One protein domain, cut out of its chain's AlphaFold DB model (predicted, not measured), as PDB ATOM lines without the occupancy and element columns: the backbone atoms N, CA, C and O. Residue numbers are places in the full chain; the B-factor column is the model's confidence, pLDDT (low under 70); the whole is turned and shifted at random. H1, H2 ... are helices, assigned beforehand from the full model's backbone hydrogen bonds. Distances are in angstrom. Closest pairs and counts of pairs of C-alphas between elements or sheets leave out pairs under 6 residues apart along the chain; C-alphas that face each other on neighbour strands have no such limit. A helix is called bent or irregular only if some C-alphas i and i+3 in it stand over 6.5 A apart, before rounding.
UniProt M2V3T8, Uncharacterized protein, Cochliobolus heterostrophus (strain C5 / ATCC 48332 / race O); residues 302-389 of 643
ATOM      1  N   ALA A 302      78.029  90.148  82.972       91.88
ATOM      2  CA  ALA A 302      78.805  91.364  82.748       91.88
ATOM      3  C   ALA A 302      78.411  92.046  81.425       91.88
ATOM      4  O   ALA A 302      78.355  91.393  80.376       91.88
ATOM      5  N   LYS A 303      78.226  93.374  81.453       90.44
ATOM      6  CA  LYS A 303      77.838  94.174  80.276       90.44
ATOM      7  C   LYS A 303      78.746  93.936  79.066       90.44
ATOM      8  O   LYS A 303      78.255  93.816  77.951       90.44
ATOM      9  N   SER A 304      80.059  93.801  79.269       90.69
ATOM     10  CA  SER A 304      81.025  93.521  78.192       90.69
ATOM     11  C   SER A 304      80.766  92.185  77.487       90.69
ATOM     12  O   SER A 304      80.860  92.097  76.264       90.69
ATOM     13  N   GLN A 305      80.380  91.152  78.239       89.69
ATOM     14  CA  GLN A 305      79.979  89.870  77.666       89.69
ATOM     15  C   GLN A 305      78.650  90.007  76.929       89.69
ATOM     16  O   GLN A 305      78.513  89.476  75.832       89.69
ATOM     17  N   MET A 306      77.687  90.746  77.488       91.12
ATOM     18  CA  MET A 306      76.404  90.982  76.825       91.12
ATOM     19  C   MET A 306      76.580  91.722  75.491       91.12
ATOM     20  O   MET A 306      76.065  91.269  74.471       91.12
ATOM     21  N   LYS A 307      77.419  92.766  75.460       91.69
ATOM     22  CA  LYS A 307      77.852  93.451  74.232       91.69
ATOM     23  C   LYS A 307      78.431  92.468  73.213       91.69
ATOM     24  O   LYS A 307      78.081  92.528  72.040       91.69
ATOM     25  N   GLN A 308      79.255  91.512  73.644       90.06
ATOM     26  CA  GLN A 308      79.799  90.488  72.751       90.06
ATOM     27  C   GLN A 308      78.707  89.606  72.117       90.06
ATOM     28  O   GLN A 308      78.795  89.269  70.937       90.06
ATOM     29  N   PHE A 309      77.684  89.216  72.879       88.56
ATOM     30  CA  PHE A 309      76.611  88.356  72.372       88.56
ATOM     31  C   PHE A 309      75.602  89.102  71.502       88.56
ATOM     32  O   PHE A 309      75.143  88.533  70.518       88.56
ATOM     33  N   ILE A 310      75.287  90.351  71.846       90.31
ATOM     34  CA  ILE A 310      74.243  91.138  71.184       90.31
ATOM     35  C   ILE A 310      74.803  91.948  70.001       90.31
ATOM     36  O   ILE A 310      74.191  91.983  68.937       90.31
ATOM     37  N   LEU A 311      75.973  92.586  70.136       89.44
ATOM     38  CA  LEU A 311      76.507  93.475  69.090       89.44
ATOM     39  C   LEU A 311      77.242  92.722  67.980       89.44
ATOM     40  O   LEU A 311      77.109  93.089  66.812       89.44
ATOM     41  N   GLN A 312      78.032  91.703  68.337       81.62
ATOM     42  CA  GLN A 312      78.957  91.042  67.403       81.62
ATOM     43  C   GLN A 312      78.347  89.849  66.665       81.62
ATOM     44  O   GLN A 312      78.955  89.343  65.722       81.62
ATOM     45  N   ARG A 313      77.189  89.348  67.103       85.12
ATOM     46  CA  ARG A 313      76.569  88.142  66.549       85.12
ATOM     47  C   ARG A 313      75.187  88.455  66.005       85.12
ATOM     48  O   ARG A 313      74.488  89.324  66.512       85.12
ATOM     49  N   THR A 314      74.782  87.708  64.986       88.19
ATOM     50  CA  THR A 314      73.400  87.723  64.513       88.19
ATOM     51  C   THR A 314      72.498  87.136  65.594       88.19
ATOM     52  O   THR A 314      72.700  85.996  66.022       88.19
ATOM     53  N   ILE A 315      71.507  87.912  66.029       91.50
ATOM     54  CA  ILE A 315      70.491  87.460  66.976       91.50
ATOM     55  C   ILE A 315      69.599  86.452  66.245       91.50
ATOM     56  O   ILE A 315      68.984  86.765  65.230       91.50
ATOM     57  N   ARG A 316      69.588  85.216  66.738       92.94
ATOM     58  CA  ARG A 316      68.814  84.088  66.203       92.94
ATOM     59  C   ARG A 316      68.140  83.342  67.354       92.94
ATOM     60  O   ARG A 316      68.623  83.470  68.484       92.94
ATOM     61  N   PRO A 317      67.129  82.493  67.093       93.81
ATOM     62  CA  PRO A 317      66.504  81.660  68.124       93.81
ATOM     63  C   PRO A 317      67.514  80.810  68.901       93.81
ATOM     64  O   PRO A 317      67.377  80.613  70.101       93.81
ATOM     65  N   GLY A 318      68.597  80.372  68.249       92.12
ATOM     66  CA  GLY A 318      69.684  79.640  68.904       92.12
ATOM     67  C   GLY A 318      70.517  80.448  69.913       92.12
ATOM     68  O   GLY A 318      71.323  79.856  70.631       92.12
ATOM     69  N   SER A 319      70.361  81.775  69.990       92.19
ATOM     70  CA  SER A 319      71.033  82.612  70.992       92.19
ATOM     71  C   SER A 319      70.397  82.427  72.366       92.19
ATOM     72  O   SER A 319      69.177  82.484  72.505       92.19
ATOM     73  N   PHE A 320      71.217  82.280  73.409       92.00
ATOM     74  CA  PHE A 320      70.719  82.050  74.770       92.00
ATOM     75  C   PHE A 320      69.880  83.201  75.333       92.00
ATOM     76  O   PHE A 320      69.021  82.959  76.176       92.00
ATOM     77  N   THR A 321      70.090  84.427  74.844       93.50
ATOM     78  CA  THR A 321      69.268  85.595  75.192       93.50
ATOM     79  C   THR A 321      67.838  85.479  74.657       93.50
ATOM     80  O   THR A 321      66.917  86.000  75.276       93.50
ATOM     81  N   VAL A 322      67.656  84.757  73.543       95.25
ATOM     82  CA  VAL A 322      66.360  84.543  72.886       95.25
ATOM     83  C   VAL A 322      65.691  83.280  73.420       95.25
ATOM     84  O   VAL A 322      64.558  83.336  73.882       95.25
ATOM     85  N   HIS A 323      66.377  82.133  73.413       95.56
ATOM     86  CA  HIS A 323      65.728  80.893  73.841       95.56
ATOM     87  C   HIS A 323      65.574  80.766  75.362       95.56
ATOM     88  O   HIS A 323      64.747  79.981  75.801       95.56
ATOM     89  N   ARG A 324      66.356  81.486  76.185       95.69
ATOM     90  CA  ARG A 324      66.249  81.478  77.666       95.69
ATOM     91  C   ARG A 324      66.151  80.069  78.279       95.69
ATOM     92  O   ARG A 324      65.398  79.815  79.213       95.69
ATOM     93  N   GLY A 325      66.897  79.125  77.710       95.19
ATOM     94  CA  GLY A 325      66.895  77.712  78.110       95.19
ATOM     95  C   GLY A 325      65.824  76.812  77.483       95.19
ATOM     96  O   GLY A 325      65.944  75.597  77.619       95.19
ATOM     97  N   ASP A 326      64.865  77.360  76.738       96.38
ATOM     98  CA  ASP A 326      63.874  76.581  75.998       96.38
ATOM     99  C   ASP A 326      64.539  75.863  74.815       96.38
ATOM    100  O   ASP A 326      65.076  76.476  73.882       96.38
ATOM    101  N   MET A 327      64.538  74.532  74.857       94.94
ATOM    102  CA  MET A 327      65.132  73.724  73.797       94.94
ATOM    103  C   MET A 327      64.278  73.673  72.529       94.94
ATOM    104  O   MET A 327      64.834  73.471  71.450       94.94
ATOM    105  N   GLU A 328      62.962  73.842  72.631       94.19
ATOM    106  CA  GLU A 328      62.046  73.836  71.492       94.19
ATOM    107  C   GLU A 328      62.188  75.119  70.672       94.19
ATOM    108  O   GLU A 328      62.266  75.016  69.444       94.19
ATOM    109  N   VAL A 329      62.336  76.272  71.340       95.81
ATOM    110  CA  VAL A 329      62.668  77.570  70.721       95.81
ATOM    111  C   VAL A 329      64.063  77.542  70.100       95.81
ATOM    112  O   VAL A 329      64.244  77.898  68.934       95.81
ATOM    113  N   LYS A 330      65.062  77.048  70.843       95.56
ATOM    114  CA  LYS A 330      66.445  76.928  70.354       95.56
ATOM    115  C   LYS A 330      66.539  76.149  69.037       95.56
ATOM    116  O   LYS A 330      67.416  76.415  68.216       95.56
ATOM    117  N   LEU A 331      65.664  75.160  68.862       95.69
ATOM    118  CA  LEU A 331      65.668  74.241  67.729       95.69
ATOM    119  C   LEU A 331      64.741  74.648  66.586       95.69
ATOM    120  O   LEU A 331      64.644  73.891  65.622       95.69
ATOM    121  N   VAL A 332      64.098  75.817  66.643       96.31
ATOM    122  CA  VAL A 332      63.140  76.239  65.610       96.31
ATOM    123  C   VAL A 332      63.755  76.276  64.217       96.31
ATOM    124  O   VAL A 332      63.172  75.696  63.307       96.31
ATOM    125  N   ASP A 333      64.969  76.802  64.048       95.50
ATOM    126  CA  ASP A 333      65.647  76.775  62.742       95.50
ATOM    127  C   ASP A 333      65.782  75.331  62.208       95.50
ATOM    128  O   ASP A 333      65.571  75.072  61.027       95.50
ATOM    129  N   LYS A 334      66.048  74.349  63.084       95.31
ATOM    130  CA  LYS A 334      66.115  72.922  62.715       95.31
ATOM    131  C   LYS A 334      64.757  72.293  62.433       95.31
ATOM    132  O   LYS A 334      64.694  71.336  61.665       95.31
ATOM    133  N   LYS A 335      63.684  72.794  63.047       95.19
ATOM    134  CA  LYS A 335      62.309  72.392  62.722       95.19
ATOM    135  C   LYS A 335      61.917  72.913  61.343       95.19
ATOM    136  O   LYS A 335      61.408  72.141  60.539       95.19
ATOM    137  N   ILE A 336      62.232  74.176  61.059       96.31
ATOM    138  CA  ILE A 336      62.002  74.819  59.762       96.31
ATOM    139  C   ILE A 336      62.766  74.086  58.657       96.31
ATOM    140  O   ILE A 336      62.176  73.757  57.637       96.31
ATOM    141  N   GLU A 337      64.029  73.715  58.903       95.44
ATOM    142  CA  GLU A 337      64.847  72.926  57.963       95.44
ATOM    143  C   GLU A 337      64.214  71.570  57.564       95.44
ATOM    144  O   GLU A 337      64.642  70.952  56.592       95.44
ATOM    145  N   ARG A 338      63.213  71.071  58.306       94.88
ATOM    146  CA  ARG A 338      62.496  69.825  57.983       94.88
ATOM    147  C   ARG A 338      61.210  70.035  57.193       94.88
ATOM    148  O   ARG A 338      60.673  69.045  56.694       94.88
ATOM    149  N   LEU A 339      60.715  71.267  57.096       95.88
ATOM    150  CA  LEU A 339      59.494  71.572  56.358       95.88
ATOM    151  C   LEU A 339      59.693  71.341  54.850       95.88
ATOM    152  O   LEU A 339      60.783  71.613  54.341       95.88
ATOM    153  N   PRO A 340      58.648  70.900  54.121       96.31
ATOM    154  CA  PRO A 340      58.696  70.774  52.664       96.31
ATOM    155  C   PRO A 340      59.115  72.077  51.978       96.31
ATOM    156  O   PRO A 340      60.045  72.058  51.183       96.31
ATOM    157  N   ALA A 341      58.554  73.214  52.408       95.44
ATOM    158  CA  ALA A 341      58.873  74.534  51.862       95.44
ATOM    159  C   ALA A 341      60.373  74.886  51.927       95.44
ATOM    160  O   ALA A 341      60.916  75.493  51.011       95.44
ATOM    161  N   PHE A 342      61.074  74.477  52.993       96.19
ATOM    162  CA  PHE A 342      62.523  74.675  53.080       96.19
ATOM    163  C   PHE A 342      63.276  73.765  52.102       96.19
ATOM    164  O   PHE A 342      64.244  74.192  51.479       96.19
ATOM    165  N   LYS A 343      62.843  72.507  51.967       96.31
ATOM    166  CA  LYS A 343      63.457  71.548  51.040       96.31
ATOM    167  C   LYS A 343      63.256  71.956  49.583       96.31
ATOM    168  O   LYS A 343      64.164  71.752  48.791       96.31
ATOM    169  N   GLU A 344      62.097  72.515  49.248       96.25
ATOM    170  CA  GLU A 344      61.799  73.068  47.924       96.25
ATOM    171  C   GLU A 344      62.679  74.277  47.632       96.25
ATOM    172  O   GLU A 344      63.384  74.269  46.631       96.25
ATOM    173  N   PHE A 345      62.758  75.240  48.555       96.12
ATOM    174  CA  PHE A 345      63.655  76.385  48.398       96.12
ATOM    175  C   PHE A 345      65.121  75.969  48.215       96.12
ATOM    176  O   PHE A 345      65.851  76.594  47.456       96.12
ATOM    177  N   LEU A 346      65.570  74.907  48.891       96.38
ATOM    178  CA  LEU A 346      66.947  74.420  48.779       96.38
ATOM    179  C   LEU A 346      67.270  73.799  47.406       96.38
ATOM    180  O   LEU A 346      68.446  73.607  47.108       96.38
ATOM    181  N   LYS A 347      66.263  73.467  46.584       95.88
ATOM    182  CA  LYS A 347      66.493  73.008  45.205       95.88
ATOM    183  C   LYS A 347      67.016  74.144  44.326       95.88
ATOM    184  O   LYS A 347      67.929  73.914  43.541       95.88
ATOM    185  N   ASP A 348      66.488  75.350  44.526       94.25
ATOM    186  CA  ASP A 348      66.774  76.513  43.677       94.25
ATOM    187  C   ASP A 348      67.721  77.526  44.346       94.25
ATOM    188  O   ASP A 348      68.362  78.331  43.673       94.25
ATOM    189  N   GLY A 349      67.826  77.498  45.678       93.12
ATOM    190  CA  GLY A 349      68.522  78.503  46.478       93.12
ATOM    191  C   GLY A 349      69.504  77.942  47.507       93.12
ATOM    192  O   GLY A 349      69.572  76.747  47.801       93.12
ATOM    193  N   SER A 350      70.281  78.841  48.116       94.50
ATOM    194  CA  SER A 350      71.207  78.491  49.191       94.50
ATOM    195  C   SER A 350      70.543  78.605  50.556       94.50
ATOM    196  O   SER A 350      69.823  79.552  50.854       94.50
ATOM    197  N   LYS A 351      70.897  77.702  51.473       93.50
ATOM    198  CA  LYS A 351      70.446  77.728  52.874       93.50
ATOM    199  C   LYS A 351      70.619  79.089  53.571       93.50
ATOM    200  O   LYS A 351      69.907  79.380  54.529       93.50
ATOM    201  N   LYS A 352      71.610  79.887  53.162       91.75
ATOM    202  CA  LYS A 352      71.890  81.197  53.770       91.75
ATOM    203  C   LYS A 352      70.845  82.256  53.416       91.75
ATOM    204  O   LYS A 352      70.661  83.162  54.222       91.75
ATOM    205  N   ASP A 353      70.177  82.094  52.280       93.25
ATOM    206  CA  ASP A 353      69.250  83.075  51.713       93.25
ATOM    207  C   ASP A 353      67.797  82.790  52.118       93.25
ATOM    208  O   ASP A 353      66.910  83.608  51.897       93.25
ATOM    209  N   PHE A 354      67.551  81.642  52.758       95.75
ATOM    210  CA  PHE A 354      66.235  81.286  53.266       95.75
ATOM    211  C   PHE A 354      65.826  82.192  54.435       95.75
ATOM    212  O   PHE A 354      66.518  82.261  55.460       95.75
ATOM    213  N   ASP A 355      64.658  82.826  54.325       94.88
ATOM    214  CA  ASP A 355      64.096  83.637  55.402       94.88
ATOM    215  C   ASP A 355      63.433  82.765  56.481       94.88
ATOM    216  O   ASP A 355      62.249  82.421  56.437       94.88
ATOM    217  N   TYR A 356      64.215  82.430  57.505       94.94
ATOM    218  CA  TYR A 356      63.724  81.725  58.688       94.94
ATOM    219  C   TYR A 356      62.677  82.531  59.471       94.94
ATOM    220  O   TYR A 356      61.805  81.939  60.110       94.94
ATOM    221  N   SER A 357      62.743  83.865  59.430       93.81
ATOM    222  CA  SER A 357      61.935  84.727  60.295       93.81
ATOM    223  C   SER A 357      60.447  84.710  59.944       93.81
ATOM    224  O   SER A 357      59.602  84.790  60.841       93.81
ATOM    225  N   ALA A 358      60.121  84.478  58.669       94.75
ATOM    226  CA  ALA A 358      58.757  84.286  58.183       94.75
ATOM    227  C   ALA A 358      58.047  83.065  58.806       94.75
ATOM    228  O   ALA A 358      56.819  83.002  58.826       94.75
ATOM    229  N   TYR A 359      58.800  82.098  59.341       95.81
ATOM    230  CA  TYR A 359      58.255  80.855  59.893       95.81
ATOM    231  C   TYR A 359      58.226  80.817  61.422       95.81
ATOM    232  O   TYR A 359      57.651  79.882  61.978       95.81
ATOM    233  N   TYR A 360      58.812  81.796  62.116       95.44
ATOM    234  CA  TYR A 360      58.889  81.772  63.581       95.44
ATOM    235  C   TYR A 360      57.507  81.744  64.246       95.44
ATOM    236  O   TYR A 360      57.290  80.898  65.111       95.44
ATOM    237  N   ASP A 361      56.546  82.529  63.754       93.88
ATOM    238  CA  ASP A 361      55.189  82.600  64.326       93.88
ATOM    239  C   ASP A 361      54.419  81.281  64.218       93.88
ATOM    240  O   ASP A 361      53.561  80.993  65.046       93.88
ATOM    241  N   LYS A 362      54.754  80.444  63.225       93.38
ATOM    242  CA  LYS A 362      54.118  79.132  63.040       93.38
ATOM    243  C   LYS A 362      54.513  78.131  64.125       93.38
ATOM    244  O   LYS A 362      53.796  77.160  64.337       93.38
ATOM    245  N   PHE A 363      55.670  78.322  64.758       92.38
ATOM    246  CA  PHE A 363      56.166  77.419  65.796       92.38
ATOM    247  C   PHE A 363      56.069  78.035  67.187       92.38
ATOM    248  O   PHE A 363      55.587  77.371  68.097       92.38
ATOM    249  N   HIS A 364      56.567  79.262  67.351       91.94
ATOM    250  CA  HIS A 364      56.684  79.949  68.634       91.94
ATOM    251  C   HIS A 364      56.583  81.468  68.404       91.94
ATOM    252  O   HIS A 364      57.590  82.091  68.039       91.94
ATOM    253  N   PRO A 365      55.402  82.080  68.603       90.69
ATOM    254  CA  PRO A 365      55.216  83.515  68.387       90.69
ATOM    255  C   PRO A 365      56.097  84.366  69.316       90.69
ATOM    256  O   PRO A 365      56.564  85.431  68.906       90.69
ATOM    257  N   GLU A 366      56.448  83.867  70.511       92.31
ATOM    258  CA  GLU A 366      57.342  84.573  71.440       92.31
ATOM    259  C   GLU A 366      58.749  84.848  70.872       92.31
ATOM    260  O   GLU A 366      59.479  85.702  71.379       92.31
ATOM    261  N   ILE A 367      59.171  84.147  69.813       94.00
ATOM    262  CA  ILE A 367      60.511  84.314  69.239       94.00
ATOM    263  C   ILE A 367      60.699  85.717  68.675       94.00
ATOM    264  O   ILE A 367      61.738  86.331  68.923       94.00
ATOM    265  N   LYS A 368      59.724  86.231  67.916       93.44
ATOM    266  CA  LYS A 368      59.848  87.558  67.295       93.44
ATOM    267  C   LYS A 368      59.912  88.653  68.349       93.44
ATOM    268  O   LYS A 368      60.741  89.556  68.233       93.44
ATOM    269  N   GLU A 369      59.108  88.531  69.400       94.06
ATOM    270  CA  GLU A 369      59.121  89.447  70.537       94.06
ATOM    271  C   GLU A 369      60.484  89.443  71.243       94.06
ATOM    272  O   GLU A 369      61.122  90.488  71.363       94.06
ATOM    273  N   ARG A 370      61.019  88.267  71.587       94.69
ATOM    274  CA  ARG A 370      62.337  88.148  72.241       94.69
ATOM    275  C   ARG A 370      63.490  88.631  71.358       94.69
ATOM    276  O   ARG A 370      64.479  89.167  71.863       94.69
ATOM    277  N   ILE A 371      63.396  88.450  70.039       94.62
ATOM    278  CA  ILE A 371      64.363  89.021  69.091       94.62
ATOM    279  C   ILE A 371      64.260  90.550  69.097       94.62
ATOM    280  O   ILE A 371      65.296  91.211  69.161       94.62
ATOM    281  N   LYS A 372      63.046  91.114  69.090       94.75
ATOM    282  CA  LYS A 372      62.815  92.563  69.176       94.75
ATOM    283  C   LYS A 372      63.384  93.150  70.470       94.75
ATOM    284  O   LYS A 372      64.090  94.150  70.407       94.75
ATOM    285  N   GLU A 373      63.178  92.496  71.614       94.31
ATOM    286  CA  GLU A 373      63.801  92.881  72.891       94.31
ATOM    287  C   GLU A 373      65.336  92.896  72.796       94.31
ATOM    288  O   GLU A 373      65.989  93.852  73.214       94.31
ATOM    289  N   CYS A 374      65.934  91.860  72.198       93.69
ATOM    290  CA  CYS A 374      67.384  91.804  72.002       93.69
ATOM    291  C   CYS A 374      67.893  92.909  71.059       93.69
ATOM    292  O   CYS A 374      69.002  93.405  71.254       93.69
ATOM    293  N   MET A 375      67.110  93.290  70.047       94.44
ATOM    294  CA  MET A 375      67.436  94.394  69.140       94.44
ATOM    295  C   MET A 375      67.338  95.752  69.844       94.44
ATOM    296  O   MET A 375      68.254  96.556  69.706       94.44
ATOM    297  N   ALA A 376      66.325  95.973  70.684       95.50
ATOM    298  CA  ALA A 376      66.228  97.182  71.506       95.50
ATOM    299  C   ALA A 376      67.424  97.313  72.469       95.50
ATOM    300  O   ALA A 376      68.055  98.364  72.561       95.50
ATOM    301  N   LEU A 377      67.822  96.211  73.118       92.88
ATOM    302  CA  LEU A 377      69.039  96.176  73.940       92.88
ATOM    303  C   LEU A 377      70.304  96.454  73.117       92.88
ATOM    304  O   LEU A 377      71.247  97.072  73.613       92.88
ATOM    305  N   ARG A 378      70.349  96.009  71.856       94.31
ATOM    306  CA  ARG A 378      71.457  96.302  70.939       94.31
ATOM    307  C   ARG A 378      71.586  97.802  70.698       94.31
ATOM    308  O   ARG A 378      72.689  98.330  70.802       94.31
ATOM    309  N   GLU A 379      70.476  98.460  70.386       95.06
ATOM    310  CA  GLU A 379      70.414  99.903  70.138       95.06
ATOM    311  C   GLU A 379      70.822 100.696  71.381       95.06
ATOM    312  O   GLU A 379      71.670 101.584  71.285       95.06
ATOM    313  N   GLN A 380      70.329 100.301  72.558       93.94
ATOM    314  CA  GLN A 380      70.719 100.909  73.830       93.94
ATOM    315  C   GLN A 380      72.235 100.828  74.065       93.94
ATOM    316  O   GLN A 380      72.871 101.828  74.393       93.94
ATOM    317  N   LEU A 381      72.843  99.656  73.857       92.69
ATOM    318  CA  LEU A 381      74.285  99.474  74.061       92.69
ATOM    319  C   LEU A 381      75.129 100.293  73.071       92.69
ATOM    320  O   LEU A 381      76.203 100.765  73.446       92.69
ATOM    321  N   ILE A 382      74.655 100.476  71.832       93.00
ATOM    322  CA  ILE A 382      75.309 101.333  70.828       93.00
ATOM    323  C   ILE A 382      75.208 102.808  71.233       93.00
ATOM    324  O   ILE A 382      76.198 103.534  71.136       93.00
ATOM    325  N   ALA A 383      74.038 103.246  71.704       93.06
ATOM    326  CA  ALA A 383      73.822 104.617  72.159       93.06
ATOM    327  C   ALA A 383      74.713 104.966  73.367       93.06
ATOM    328  O   ALA A 383      75.356 106.017  73.372       93.06
ATOM    329  N   GLU A 384      74.822 104.056  74.344       90.38
ATOM    330  CA  GLU A 384      75.720 104.196  75.499       90.38
ATOM    331  C   GLU A 384      77.193 104.340  75.060       90.38
ATOM    332  O   GLU A 384      77.887 105.255  75.507       90.38
ATOM    333  N   ASP A 385      77.663 103.505  74.121       88.75
ATOM    334  CA  ASP A 385      79.034 103.590  73.586       88.75
ATOM    335  C   ASP A 385      79.290 104.892  72.804       88.75
ATOM    336  O   ASP A 385      80.407 105.424  72.806       88.75
ATOM    337  N   GLY A 386      78.270 105.438  72.138       85.88
ATOM    338  CA  GLY A 386      78.343 106.744  71.482       85.88
ATOM    339  C   GLY A 386      78.507 107.896  72.480       85.88
ATOM    340  O   GLY A 386      79.359 108.768  72.284       85.88
ATOM    341  N   ALA A 387      77.743 107.874  73.576       84.31
ATOM    342  CA  ALA A 387      77.768 108.901  74.619       84.31
ATOM    343  C   ALA A 387      79.070 108.896  75.447       84.31
ATOM    344  O   ALA A 387      79.625 109.953  75.771       84.31
ATOM    345  N   GLU A 388      79.622 107.718  75.750       80.69
ATOM    346  CA  GLU A 388      80.918 107.614  76.439       80.69
ATOM    347  C   GLU A 388      82.083 108.159  75.592       80.69
ATOM    348  O   GLU A 388      83.071 108.678  76.125       80.69
ATOM    349  N   ASN A 389      81.982 108.064  74.264       77.06
ATOM    350  CA  ASN A 389      83.013 108.552  73.352       77.06
ATOM    351  C   ASN A 389      82.920 110.064  73.089       77.06
ATOM    352  O   ASN A 389      83.955 110.706  72.888       77.06
TER     353      ASN A 389
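What this domain is: This is residues 302 to 389 of the 643 residues of an uncharacterized protein of Cochliobolus heterostrophus (strain C5 / ATCC 48332 / race O) (UniProt M2V3T8). A long, thin hairpin-like path: H1 to H5 lead out as a loose row of helices, and H6 and the long helix H7 fold back beside it. H1 crosses H7 and H2 packs on it, H5 makes the far end of the row, and residues 383 to 389 of H7 stick out at the opposite end. The printed part has 88 residues with seven named helices, H1 to H7 in order, and no named strand; the class is all helix. It is loose, with a radius of gyration of the C-alphas of 15.3 A and spans of 49 by 27 by 18 A.

Where its parts are: Find C-alpha 303 at (77.838, 94.174, 80.276); from there H1 runs to residue 311, 11.3 A. Next come H2, residues 320 to 323, H3, 327 to 330, and H4, 332 to 336. H5, residues 340 to 348, spans 13.4 A. H6, residues 357 to 363, spans 10.8 A and is irregular: C-alphas 358 and 361 are 7.3 A apart. H7, residues 366 to 389, runs 35.2 A to C-alpha 389 at (83.013, 108.552, 73.352).

How they stand to each other: Look at C-alphas 310 and 378, 5.9 A apart, the closest of H1 and H7, which touch at a steep tilt of 61 degrees, opposite ways, through residues 374 to 381 of H7 alone. H2 touches residues 367 to 374 of H7 alone, closest at C-alphas 322 and 370, 5.4 A. H3 is close to H2 but not clearly touching, C-alphas 323 and 330 being closest at 5.3 A. H4 and H6 only just touch, with 3 pairs of C-alphas within 8 A, closest at 332 and 363, 7.1 A. H5 touches no helix. H6 and H7 form a helical hairpin at a steep tilt of 44 degrees, closest at C-alphas 360 and 367, 6.4 A. In H1, H4 and H7 every O i to N i+4 pair is within hydrogen-bond range; H5 has 4 of 5, H6 0 of 3 but 3 of 4 O i to N i+3 pairs, and H2 and H3 are too short for an i+4 pair.

The domain as a whole: The C-alphas farthest apart, Pro 340 and Asn 389, are 49.5 A from each other. The printed part has no cut, and no link is long. Mean pLDDT of the printed part is 93.0, and no printed residue is under 70.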